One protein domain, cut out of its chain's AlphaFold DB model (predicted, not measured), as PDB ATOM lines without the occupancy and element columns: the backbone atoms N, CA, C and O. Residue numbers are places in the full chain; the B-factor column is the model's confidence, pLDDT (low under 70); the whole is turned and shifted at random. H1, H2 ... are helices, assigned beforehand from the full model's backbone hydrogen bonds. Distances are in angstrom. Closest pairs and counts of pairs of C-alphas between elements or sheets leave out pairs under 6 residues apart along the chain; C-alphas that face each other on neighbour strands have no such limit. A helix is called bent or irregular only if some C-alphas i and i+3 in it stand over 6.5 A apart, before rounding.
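What this domain is: This is residues 13 to 83 of the 128 residues of an uncharacterized protein of Enterococcus faecium (UniProt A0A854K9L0). A helical hairpin, H1 folding back into H2 side by side, follows a loose tail, residues 13 to 32, beyond the hairpin's open end. The printed part has 71 residues, 47 of them in the two named helices, H1 then H2 along the chain, with no named strand, and the class is all helix. The whole is loose, radius of gyration of the C-alphas 15.1 A, spanning 42 by 28 by 19 A.

Where its parts are: In the tail, residues 20 to 21 and residues 25 to 26 are paired as strands are, in stretches too short to be named. Find C-alpha 33 at (-36.881, -108.436, 38.369); H1 runs from there to residue 58, 30.1 A. H1 is irregular, C-alphas 49 and 52 being 7.9 A apart, with a kink of 82 degrees near residue 52. H2, residues 62 to 82, covers 30.6 A and ends at (-30.052, -100.788, 24.512).

How they stand to each other: Look at Ile 39 and Pro 73: H1 and H2 touch there, their closest C-alphas 4.9 A apart. This hairpin runs opposite ways at a tilt of 37 degrees, only just steep. O i to N i+4 pairs are within hydrogen-bond range in 19 of 22 for H1 and 15 of 17 for H2.

The domain as a whole: The farthest C-alphas, Lys 13 and Tyr 60, are 45.6 A apart. The printed part has no cut, and the H1 to H2 link is tight. Residues 13 to 34 and 81 to 83 have pLDDT under 70.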
ATOM      1  N   LYS A  13     -39.732 -92.077  35.108       53.78
ATOM      2  CA  LYS A  13     -39.347 -93.142  34.163       53.78
ATOM      3  C   LYS A  13     -38.446 -94.206  34.799       53.78
ATOM      4  O   LYS A  13     -38.184 -95.233  34.164       53.78
ATOM      5  N   GLU A  14     -37.945 -93.983  36.014       45.75
ATOM      6  CA  GLU A  14     -37.103 -94.970  36.676       45.75
ATOM      7  C   GLU A  14     -37.962 -96.106  37.260       45.75
ATOM      8  O   GLU A  14     -38.864 -95.856  38.053       45.75
ATOM      9  N   PRO A  15     -37.718 -97.367  36.858       48.47
ATOM     10  CA  PRO A  15     -38.420 -98.522  37.418       48.47
ATOM     11  C   PRO A  15     -38.107 -98.656  38.914       48.47
ATOM     12  O   PRO A  15     -37.046 -98.219  39.353       48.47
ATOM     13  N   GLU A  16     -38.949 -99.351  39.676       49.50
ATOM     14  CA  GLU A  16     -38.573 -99.782  41.024       49.50
ATOM     15  C   GLU A  16     -37.351-100.712  40.946       49.50
ATOM     16  O   GLU A  16     -37.404-101.843  40.453       49.50
ATOM     17  N   LYS A  17     -36.205-100.169  41.357       47.75
ATOM     18  CA  LYS A  17     -34.898-100.817  41.379       47.75
ATOM     19  C   LYS A  17     -34.723-101.458  42.752       47.75
ATOM     20  O   LYS A  17     -34.543-100.741  43.734       47.75
ATOM     21  N   ILE A  18     -34.730-102.790  42.845       47.84
ATOM     22  CA  ILE A  18     -34.271-103.455  44.074       47.84
ATOM     23  C   ILE A  18     -32.749-103.380  44.085       47.84
ATOM     24  O   ILE A  18     -32.059-104.223  43.520       47.84
ATOM     25  N   SER A  19     -32.235-102.314  44.687       45.62
ATOM     26  CA  SER A  19     -30.812-102.182  45.003       45.62
ATOM     27  C   SER A  19     -30.485-102.657  46.424       45.62
ATOM     28  O   SER A  19     -29.315-102.847  46.753       45.62
ATOM     29  N   GLU A  20     -31.508-102.907  47.247       38.62
ATOM     30  CA  GLU A  20     -31.358-103.152  48.678       38.62
ATOM     31  C   GLU A  20     -31.913-104.528  49.065       38.62
ATOM     32  O   GLU A  20     -33.113-104.716  49.252       38.62
ATOM     33  N   PHE A  21     -31.014-105.503  49.216       46.00
ATOM     34  CA  PHE A  21     -31.272-106.674  50.050       46.00
ATOM     35  C   PHE A  21     -30.698-106.379  51.444       46.00
ATOM     36  O   PHE A  21     -29.483-106.199  51.556       46.00
ATOM     37  N   PRO A  22     -31.509-106.357  52.518       47.28
ATOM     38  CA  PRO A  22     -31.080-105.885  53.842       47.28
ATOM     39  C   PRO A  22     -29.980-106.733  54.511       47.28
ATOM     40  O   PRO A  22     -29.505-106.372  55.582       47.28
ATOM     41  N   VAL A  23     -29.559-107.849  53.901       51.75
ATOM     42  CA  VAL A  23     -28.631-108.827  54.500       51.75
ATOM     43  C   VAL A  23     -27.330-109.023  53.697       51.75
ATOM     44  O   VAL A  23     -26.372-109.544  54.258       51.75
ATOM     45  N   LEU A  24     -27.231-108.597  52.425       44.81
ATOM     46  CA  LEU A  24     -26.105-109.004  51.551       44.81
ATOM     47  C   LEU A  24     -25.319-107.870  50.864       44.81
ATOM     48  O   LEU A  24     -24.403-108.148  50.092       44.81
ATOM     49  N   GLY A  25     -25.617-106.608  51.174       45.34
ATOM     50  CA  GLY A  25     -24.924-105.457  50.591       45.34
ATOM     51  C   GLY A  25     -25.506-104.987  49.253       45.34
ATOM     52  O   GLY A  25     -26.433-105.574  48.697       45.34
ATOM     53  N   HIS A  26     -24.974-103.864  48.777       39.41
ATOM     54  CA  HIS A  26     -25.412-103.157  47.573       39.41
ATOM     55  C   HIS A  26     -24.781-103.816  46.345       39.41
ATOM     56  O   HIS A  26     -23.556-103.846  46.203       39.41
ATOM     57  N   LEU A  27     -25.610-104.338  45.440       44.19
ATOM     58  CA  LEU A  27     -25.125-104.801  44.143       44.19
ATOM     59  C   LEU A  27     -24.713-103.576  43.305       44.19
ATOM     60  O   LEU A  27     -25.492-102.626  43.202       44.19
ATOM     61  N   PRO A  28     -23.533-103.577  42.653       45.06
ATOM     62  CA  PRO A  28     -23.069-102.460  41.817       45.06
ATOM     63  C   PRO A  28     -23.893-102.283  40.525       45.06
ATOM     64  O   PRO A  28     -23.597-101.420  39.702       45.06
ATOM     65  N   PHE A  29     -24.933-103.097  40.342       47.47
ATOM     66  CA  PHE A  29     -25.877-103.072  39.239       47.47
ATOM     67  C   PHE A  29     -27.294-103.295  39.782       47.47
ATOM     68  O   PHE A  29     -27.570-104.271  40.476       47.47
ATOM     69  N   SER A  30     -28.213-102.392  39.444       47.09
ATOM     70  CA  SER A  30     -29.637-102.586  39.706       47.09
ATOM     71  C   SER A  30     -30.207-103.532  38.653       47.09
ATOM     72  O   SER A  30     -30.563-103.090  37.559       47.09
ATOM     73  N   VAL A  31     -30.314-104.817  38.974       55.09
ATOM     74  CA  VAL A  31     -30.983-105.796  38.106       55.09
ATOM     75  C   VAL A  31     -32.476-105.714  38.399       55.09
ATOM     76  O   VAL A  31     -32.911-105.982  39.518       55.09
ATOM     77  N   ALA A  32     -33.273-105.297  37.417       63.28
ATOM     78  CA  ALA A  32     -34.720-105.327  37.575       63.28
ATOM     79  C   ALA A  32     -35.187-106.792  37.644       63.28
ATOM     80  O   ALA A  32     -34.628-107.643  36.952       63.28
ATOM     81  N   TRP A  33     -36.254-107.099  38.392       62.59
ATOM     82  CA  TRP A  33     -36.881-108.436  38.369       62.59
ATOM     83  C   TRP A  33     -37.138-108.938  36.948       62.59
ATOM     84  O   TRP A  33     -36.982-110.119  36.660       62.59
ATOM     85  N   VAL A  34     -37.479-108.013  36.055       65.38
ATOM     86  CA  VAL A  34     -37.712-108.272  34.636       65.38
ATOM     87  C   VAL A  34     -36.449-108.771  33.925       65.38
ATOM     88  O   VAL A  34     -36.536-109.651  33.083       65.38
ATOM     89  N   ASP A  35     -35.262-108.277  34.271       75.44
ATOM     90  CA  ASP A  35     -34.021-108.757  33.653       75.44
ATOM     91  C   ASP A  35     -33.706-110.195  34.104       75.44
ATOM     92  O   ASP A  35     -33.275-111.016  33.296       75.44
ATOM     93  N   LEU A  36     -33.999-110.541  35.366       79.19
ATOM     94  CA  LEU A  36     -33.878-111.920  35.859       79.19
ATOM     95  C   LEU A  36     -34.869-112.868  35.180       79.19
ATOM     96  O   LEU A  36     -34.495-113.988  34.829       79.19
ATOM     97  N   THR A  37     -36.120-112.441  34.971       79.06
ATOM     98  CA  THR A  37     -37.101-113.280  34.266       79.06
ATOM     99  C   THR A  37     -36.704-113.498  32.815       79.06
ATOM    100  O   THR A  37     -36.880-114.597  32.299       79.06
ATOM    101  N   VAL A  38     -36.123-112.489  32.166       83.19
ATOM    102  CA  VAL A  38     -35.642-112.585  30.785       83.19
ATOM    103  C   VAL A  38     -34.460-113.534  30.691       83.19
ATOM    104  O   VAL A  38     -34.489-114.407  29.833       83.19
ATOM    105  N   ILE A  39     -33.489-113.444  31.607       86.50
ATOM    106  CA  ILE A  39     -32.382-114.408  31.689       86.50
ATOM    107  C   ILE A  39     -32.939-115.829  31.824       86.50
ATOM    108  O   ILE A  39     -32.657-116.677  30.978       86.50
ATOM    109  N   GLY A  40     -33.816-116.063  32.805       87.88
ATOM    110  CA  GLY A  40     -34.412-117.381  33.030       87.88
ATOM    111  C   GLY A  40     -35.214-117.905  31.833       87.88
ATOM    112  O   GLY A  40     -35.108-119.080  31.486       87.88
ATOM    113  N   LEU A  41     -35.982-117.044  31.160       87.50
ATOM    114  CA  LEU A  41     -36.727-117.407  29.951       87.50
ATOM    115  C   LEU A  41     -35.799-117.727  28.781       87.50
ATOM    116  O   LEU A  41     -36.050-118.688  28.055       87.50
ATOM    117  N   THR A  42     -34.729-116.953  28.593       87.25
ATOM    118  CA  THR A  42     -33.747-117.221  27.537       87.25
ATOM    119  C   THR A  42     -32.996-118.522  27.781       87.25
ATOM    120  O   THR A  42     -32.841-119.299  26.844       87.25
ATOM    121  N   ASP A  43     -32.621-118.827  29.024       88.88
ATOM    122  CA  ASP A  43     -31.994-120.102  29.375       88.88
ATOM    123  C   ASP A  43     -32.934-121.281  29.151       88.88
ATOM    124  O   ASP A  43     -32.546-122.289  28.558       88.88
ATOM    125  N   LEU A  44     -34.198-121.143  29.558       90.56
ATOM    126  CA  LEU A  44     -35.221-122.152  29.318       90.56
ATOM    127  C   LEU A  44     -35.444-122.370  27.816       90.56
ATOM    128  O   LEU A  44     -35.570-123.509  27.369       90.56
ATOM    129  N   PHE A  45     -35.429-121.303  27.018       90.06
ATOM    130  CA  PHE A  45     -35.528-121.391  25.564       90.06
ATOM    131  C   PHE A  45     -34.318-122.103  24.943       90.06
ATOM    132  O   PHE A  45     -34.489-123.002  24.115       90.06
ATOM    133  N   ILE A  46     -33.099-121.760  25.371       88.94
ATOM    134  CA  ILE A  46     -31.873-122.437  24.929       88.94
ATOM    135  C   ILE A  46     -31.940-123.922  25.292       88.94
ATOM    136  O   ILE A  46     -31.633-124.772  24.459       88.94
ATOM    137  N   TRP A  47     -32.393-124.247  26.501       87.50
ATOM    138  CA  TRP A  47     -32.489-125.623  26.974       87.50
ATOM    139  C   TRP A  47     -33.556-126.449  26.239       87.50
ATOM    140  O   TRP A  47     -33.330-127.628  25.969       87.50
ATOM    141  N   LEU A  48     -34.699-125.855  25.883       90.12
ATOM    142  CA  LEU A  48     -35.773-126.558  25.171       90.12
ATOM    143  C   LEU A  48     -35.490-126.732  23.675       90.12
ATOM    144  O   LEU A  48     -35.785-127.790  23.127       90.12
ATOM    145  N   PHE A  49     -34.943-125.710  23.013       89.12
ATOM    146  CA  PHE A  49     -34.862-125.675  21.548       89.12
ATOM    147  C   PHE A  49     -33.438-125.775  20.996       89.12
ATOM    148  O   PHE A  49     -33.248-126.300  19.902       89.12
ATOM    149  N   LEU A  50     -32.428-125.280  21.720       88.56
ATOM    150  CA  LEU A  50     -31.040-125.210  21.239       88.56
ATOM    151  C   LEU A  50     -30.082-126.157  21.969       88.56
ATOM    152  O   LEU A  50     -28.885-126.144  21.682       88.56
ATOM    153  N   ARG A  51     -30.572-127.005  22.878       86.50
ATOM    154  CA  ARG A  51     -29.724-127.889  23.686       86.50
ATOM    155  C   ARG A  51     -28.812-128.765  22.837       86.50
ATOM    156  O   ARG A  51     -27.613-128.798  23.101       86.50
ATOM    157  N   ASP A  52     -29.346-129.425  21.815       87.31
ATOM    158  CA  ASP A  52     -28.562-130.327  20.962       87.31
ATOM    159  C   ASP A  52     -27.477-129.571  20.187       87.31
ATOM    160  O   ASP A  52     -26.354-130.052  20.032       87.31
ATOM    161  N   PHE A  53     -27.778-128.344  19.758       86.38
ATOM    162  CA  PHE A  53     -26.820-127.468  19.091       86.38
ATOM    163  C   PHE A  53     -25.697-127.030  20.040       86.38
ATOM    164  O   PHE A  53     -24.518-127.156  19.707       86.38
ATOM    165  N   VAL A  54     -26.048-126.588  21.250       86.56
ATOM    166  CA  VAL A  54     -25.074-126.183  22.273       86.56
ATOM    167  C   VAL A  54     -24.204-127.368  22.690       86.56
ATOM    168  O   VAL A  54     -22.987-127.225  22.785       86.56
ATOM    169  N   GLN A  55     -24.784-128.558  22.878       85.56
ATOM    170  CA  GLN A  55     -24.036-129.771  23.221       85.56
ATOM    171  C   GLN A  55     -23.099-130.216  22.094       85.56
ATOM    172  O   GLN A  55     -21.968-130.623  22.361       85.56
ATOM    173  N   LYS A  56     -23.527-130.080  20.834       87.00
ATOM    174  CA  LYS A  56     -22.687-130.369  19.670       87.00
ATOM    175  C   LYS A  56     -21.498-129.417  19.557       87.00
ATOM    176  O   LYS A  56     -20.450-129.840  19.100       87.00
ATOM    177  N   ILE A  57     -21.631-128.158  19.967       84.62
ATOM    178  CA  ILE A  57     -20.499-127.219  20.013       84.62
ATOM    179  C   ILE A  57     -19.614-127.498  21.234       84.62
ATOM    180  O   ILE A  57     -18.386-127.476  21.140       84.62
ATOM    181  N   ALA A  58     -20.230-127.810  22.374       85.19
ATOM    182  CA  ALA A  58     -19.525-128.104  23.614       85.19
ATOM    183  C   ALA A  58     -18.654-129.370  23.536       85.19
ATOM    184  O   ALA A  58     -17.680-129.476  24.279       85.19
ATOM    185  N   SER A  59     -18.961-130.308  22.632       83.62
ATOM    186  CA  SER A  59     -18.120-131.488  22.390       83.62
ATOM    187  C   SER A  59     -16.760-131.141  21.773       83.62
ATOM    188  O   SER A  59     -15.796-131.871  21.993       83.62
ATOM    189  N   TYR A  60     -16.653-130.016  21.059       85.62
ATOM    190  CA  TYR A  60     -15.382-129.510  20.537       85.62
ATOM    191  C   TYR A  60     -14.622-128.690  21.582       85.62
ATOM    192  O   TYR A  60     -13.397-128.758  21.650       85.62
ATOM    193  N   VAL A  61     -15.338-127.907  22.397       82.75
ATOM    194  CA  VAL A  61     -14.749-127.047  23.431       82.75
ATOM    195  C   VAL A  61     -15.648-127.040  24.667       82.75
ATOM    196  O   VAL A  61     -16.704-126.410  24.673       82.75
ATOM    197  N   SER A  62     -15.203-127.682  25.748       77.38
ATOM    198  CA  SER A  62     -16.018-127.884  26.959       77.38
ATOM    199  C   SER A  62     -16.525-126.570  27.588       77.38
ATOM    200  O   SER A  62     -17.685-126.484  27.999       77.38
ATOM    201  N   PHE A  63     -15.712-125.503  27.557       82.75
ATOM    202  CA  PHE A  63     -16.068-124.165  28.059       82.75
ATOM    203  C   PHE A  63     -17.205-123.479  27.275       82.75
ATOM    204  O   PHE A  63     -17.883-122.606  27.815       82.75
ATOM    205  N   MET A  64     -17.462-123.881  26.024       82.56
ATOM    206  CA  MET A  64     -18.495-123.235  25.205       82.56
ATOM    207  C   MET A  64     -19.894-123.429  25.776       82.56
ATOM    208  O   MET A  64     -20.702-122.512  25.699       82.56
ATOM    209  N   SER A  65     -20.170-124.573  26.407       81.19
ATOM    210  CA  SER A  65     -21.456-124.811  27.073       81.19
ATOM    211  C   SER A  65     -21.787-123.707  28.085       81.19
ATOM    212  O   SER A  65     -22.820-123.054  27.972       81.19
ATOM    213  N   MET A  66     -20.870-123.440  29.017       85.25
ATOM    214  CA  MET A  66     -21.010-122.394  30.030       85.25
ATOM    215  C   MET A  66     -21.107-121.002  29.402       85.25
ATOM    216  O   MET A  66     -21.917-120.190  29.837       85.25
ATOM    217  N   PHE A  67     -20.323-120.732  28.355       87.06
ATOM    218  CA  PHE A  67     -20.401-119.462  27.643       87.06
ATOM    219  C   PHE A  67     -21.790-119.231  27.037       87.06
ATOM    220  O   PHE A  67     -22.333-118.144  27.183       87.06
ATOM    221  N   PHE A  68     -22.412-120.239  26.419       85.62
ATOM    222  CA  PHE A  68     -23.746-120.082  25.837       85.62
ATOM    223  C   PHE A  68     -24.817-119.776  26.890       85.62
ATOM    224  O   PHE A  68     -25.600-118.854  26.686       85.62
ATOM    225  N   TYR A  69     -24.812-120.472  28.029       86.00
ATOM    226  CA  TYR A  69     -25.793-120.253  29.104       86.00
ATOM    227  C   TYR A  69     -25.533-119.000  29.956       86.00
ATOM    228  O   TYR A  69     -26.337-118.657  30.808       86.00
ATOM    229  N   VAL A  70     -24.415-118.295  29.764       86.31
ATOM    230  CA  VAL A  70     -24.119-117.063  30.517       86.31
ATOM    231  C   VAL A  70     -24.076-115.856  29.588       86.31
ATOM    232  O   VAL A  70     -24.753-114.856  29.820       86.31
ATOM    233  N   ALA A  71     -23.314-115.937  28.501       86.50
ATOM    234  CA  ALA A  71     -23.122-114.828  27.581       86.50
ATOM    235  C   ALA A  71     -24.364-114.545  26.731       86.50
ATOM    236  O   ALA A  71     -24.639-113.377  26.463       86.50
ATOM    237  N   VAL A  72     -25.128-115.567  26.321       87.25
ATOM    238  CA  VAL A  72     -26.337-115.334  25.512       87.25
ATOM    239  C   VAL A  72     -27.435-114.652  26.330       87.25
ATOM    240  O   VAL A  72     -27.875-113.590  25.889       87.25
ATOM    241  N   PRO A  73     -27.832-115.140  27.522       86.75
ATOM    242  CA  PRO A  73     -28.830-114.450  28.343       86.75
ATOM    243  C   PRO A  73     -28.433-113.014  28.693       86.75
ATOM    244  O   PRO A  73     -29.228-112.086  28.536       86.75
ATOM    245  N   LEU A  74     -27.172-112.799  29.088       84.19
ATOM    246  CA  LEU A  74     -26.660-111.459  29.385       84.19
ATOM    247  C   LEU A  74     -26.643-110.561  28.142       84.19
ATOM    248  O   LEU A  74     -27.021-109.392  28.217       84.19
ATOM    249  N   GLY A  75     -26.244-111.098  26.988       85.19
ATOM    250  CA  GLY A  75     -26.262-110.384  25.715       85.19
ATOM    251  C   GLY A  75     -27.671-109.965  25.302       85.19
ATOM    252  O   GLY A  75     -27.862-108.837  24.846       85.19
ATOM    253  N   VAL A  76     -28.667-110.830  25.518       83.19
ATOM    254  CA  VAL A  76     -30.079-110.518  25.260       83.19
ATOM    255  C   VAL A  76     -30.553-109.385  26.167       83.19
ATOM    256  O   VAL A  76     -31.093-108.406  25.658       83.19
ATOM    257  N   VAL A  77     -30.281-109.441  27.474       81.56
ATOM    258  CA  VAL A  77     -30.643-108.355  28.405       81.56
ATOM    259  C   VAL A  77     -29.982-107.031  28.013       81.56
ATOM    260  O   VAL A  77     -30.636-105.987  28.004       81.56
ATOM    261  N   LEU A  78     -28.700-107.050  27.636       79.75
ATOM    262  CA  LEU A  78     -27.989-105.851  27.184       79.75
ATOM    263  C   LEU A  78     -28.590-105.274  25.896       79.75
ATOM    264  O   LEU A  78     -28.778-104.060  25.799       79.75
ATOM    265  N   LEU A  79     -28.924-106.123  24.920       78.56
ATOM    266  CA  LEU A  79     -29.596-105.711  23.686       78.56
ATOM    267  C   LEU A  79     -30.978-105.119  23.967       78.56
ATOM    268  O   LEU A  79     -31.303-104.050  23.451       78.56
ATOM    269  N   MET A  80     -31.764-105.767  24.823       70.38
ATOM    270  CA  MET A  80     -33.106-105.312  25.182       70.38
ATOM    271  C   MET A  80     -33.098-104.009  25.982       70.38
ATOM    272  O   MET A  80     -34.018-103.212  25.841       70.38
ATOM    273  N   ASN A  81     -32.055-103.756  26.772       69.25
ATOM    274  CA  ASN A  81     -31.880-102.486  27.476       69.25
ATOM    275  C   ASN A  81     -31.316-101.369  26.579       69.25
ATOM    276  O   ASN A  81     -31.531-100.185  26.865       69.25
ATOM    277  N   ARG A  82     -30.601-101.727  25.502       67.00
ATOM    278  CA  ARG A  82     -30.052-100.788  24.512       67.00
ATOM    279  C   ARG A  82     -31.103-100.302  23.523       67.00
ATOM    280  O   ARG A  82     -31.089 -99.134  23.145       67.00
ATOM    281  N   ILE A  83     -31.994-101.185  23.089       63.09
ATOM    282  CA  ILE A  83     -33.128-100.816  22.249       63.09
ATOM    283  C   ILE A  83     -34.147-100.167  23.195       63.09
ATOM    284  O   ILE A  83     -34.615-100.798  24.129       63.09
TER     285      ILE A  83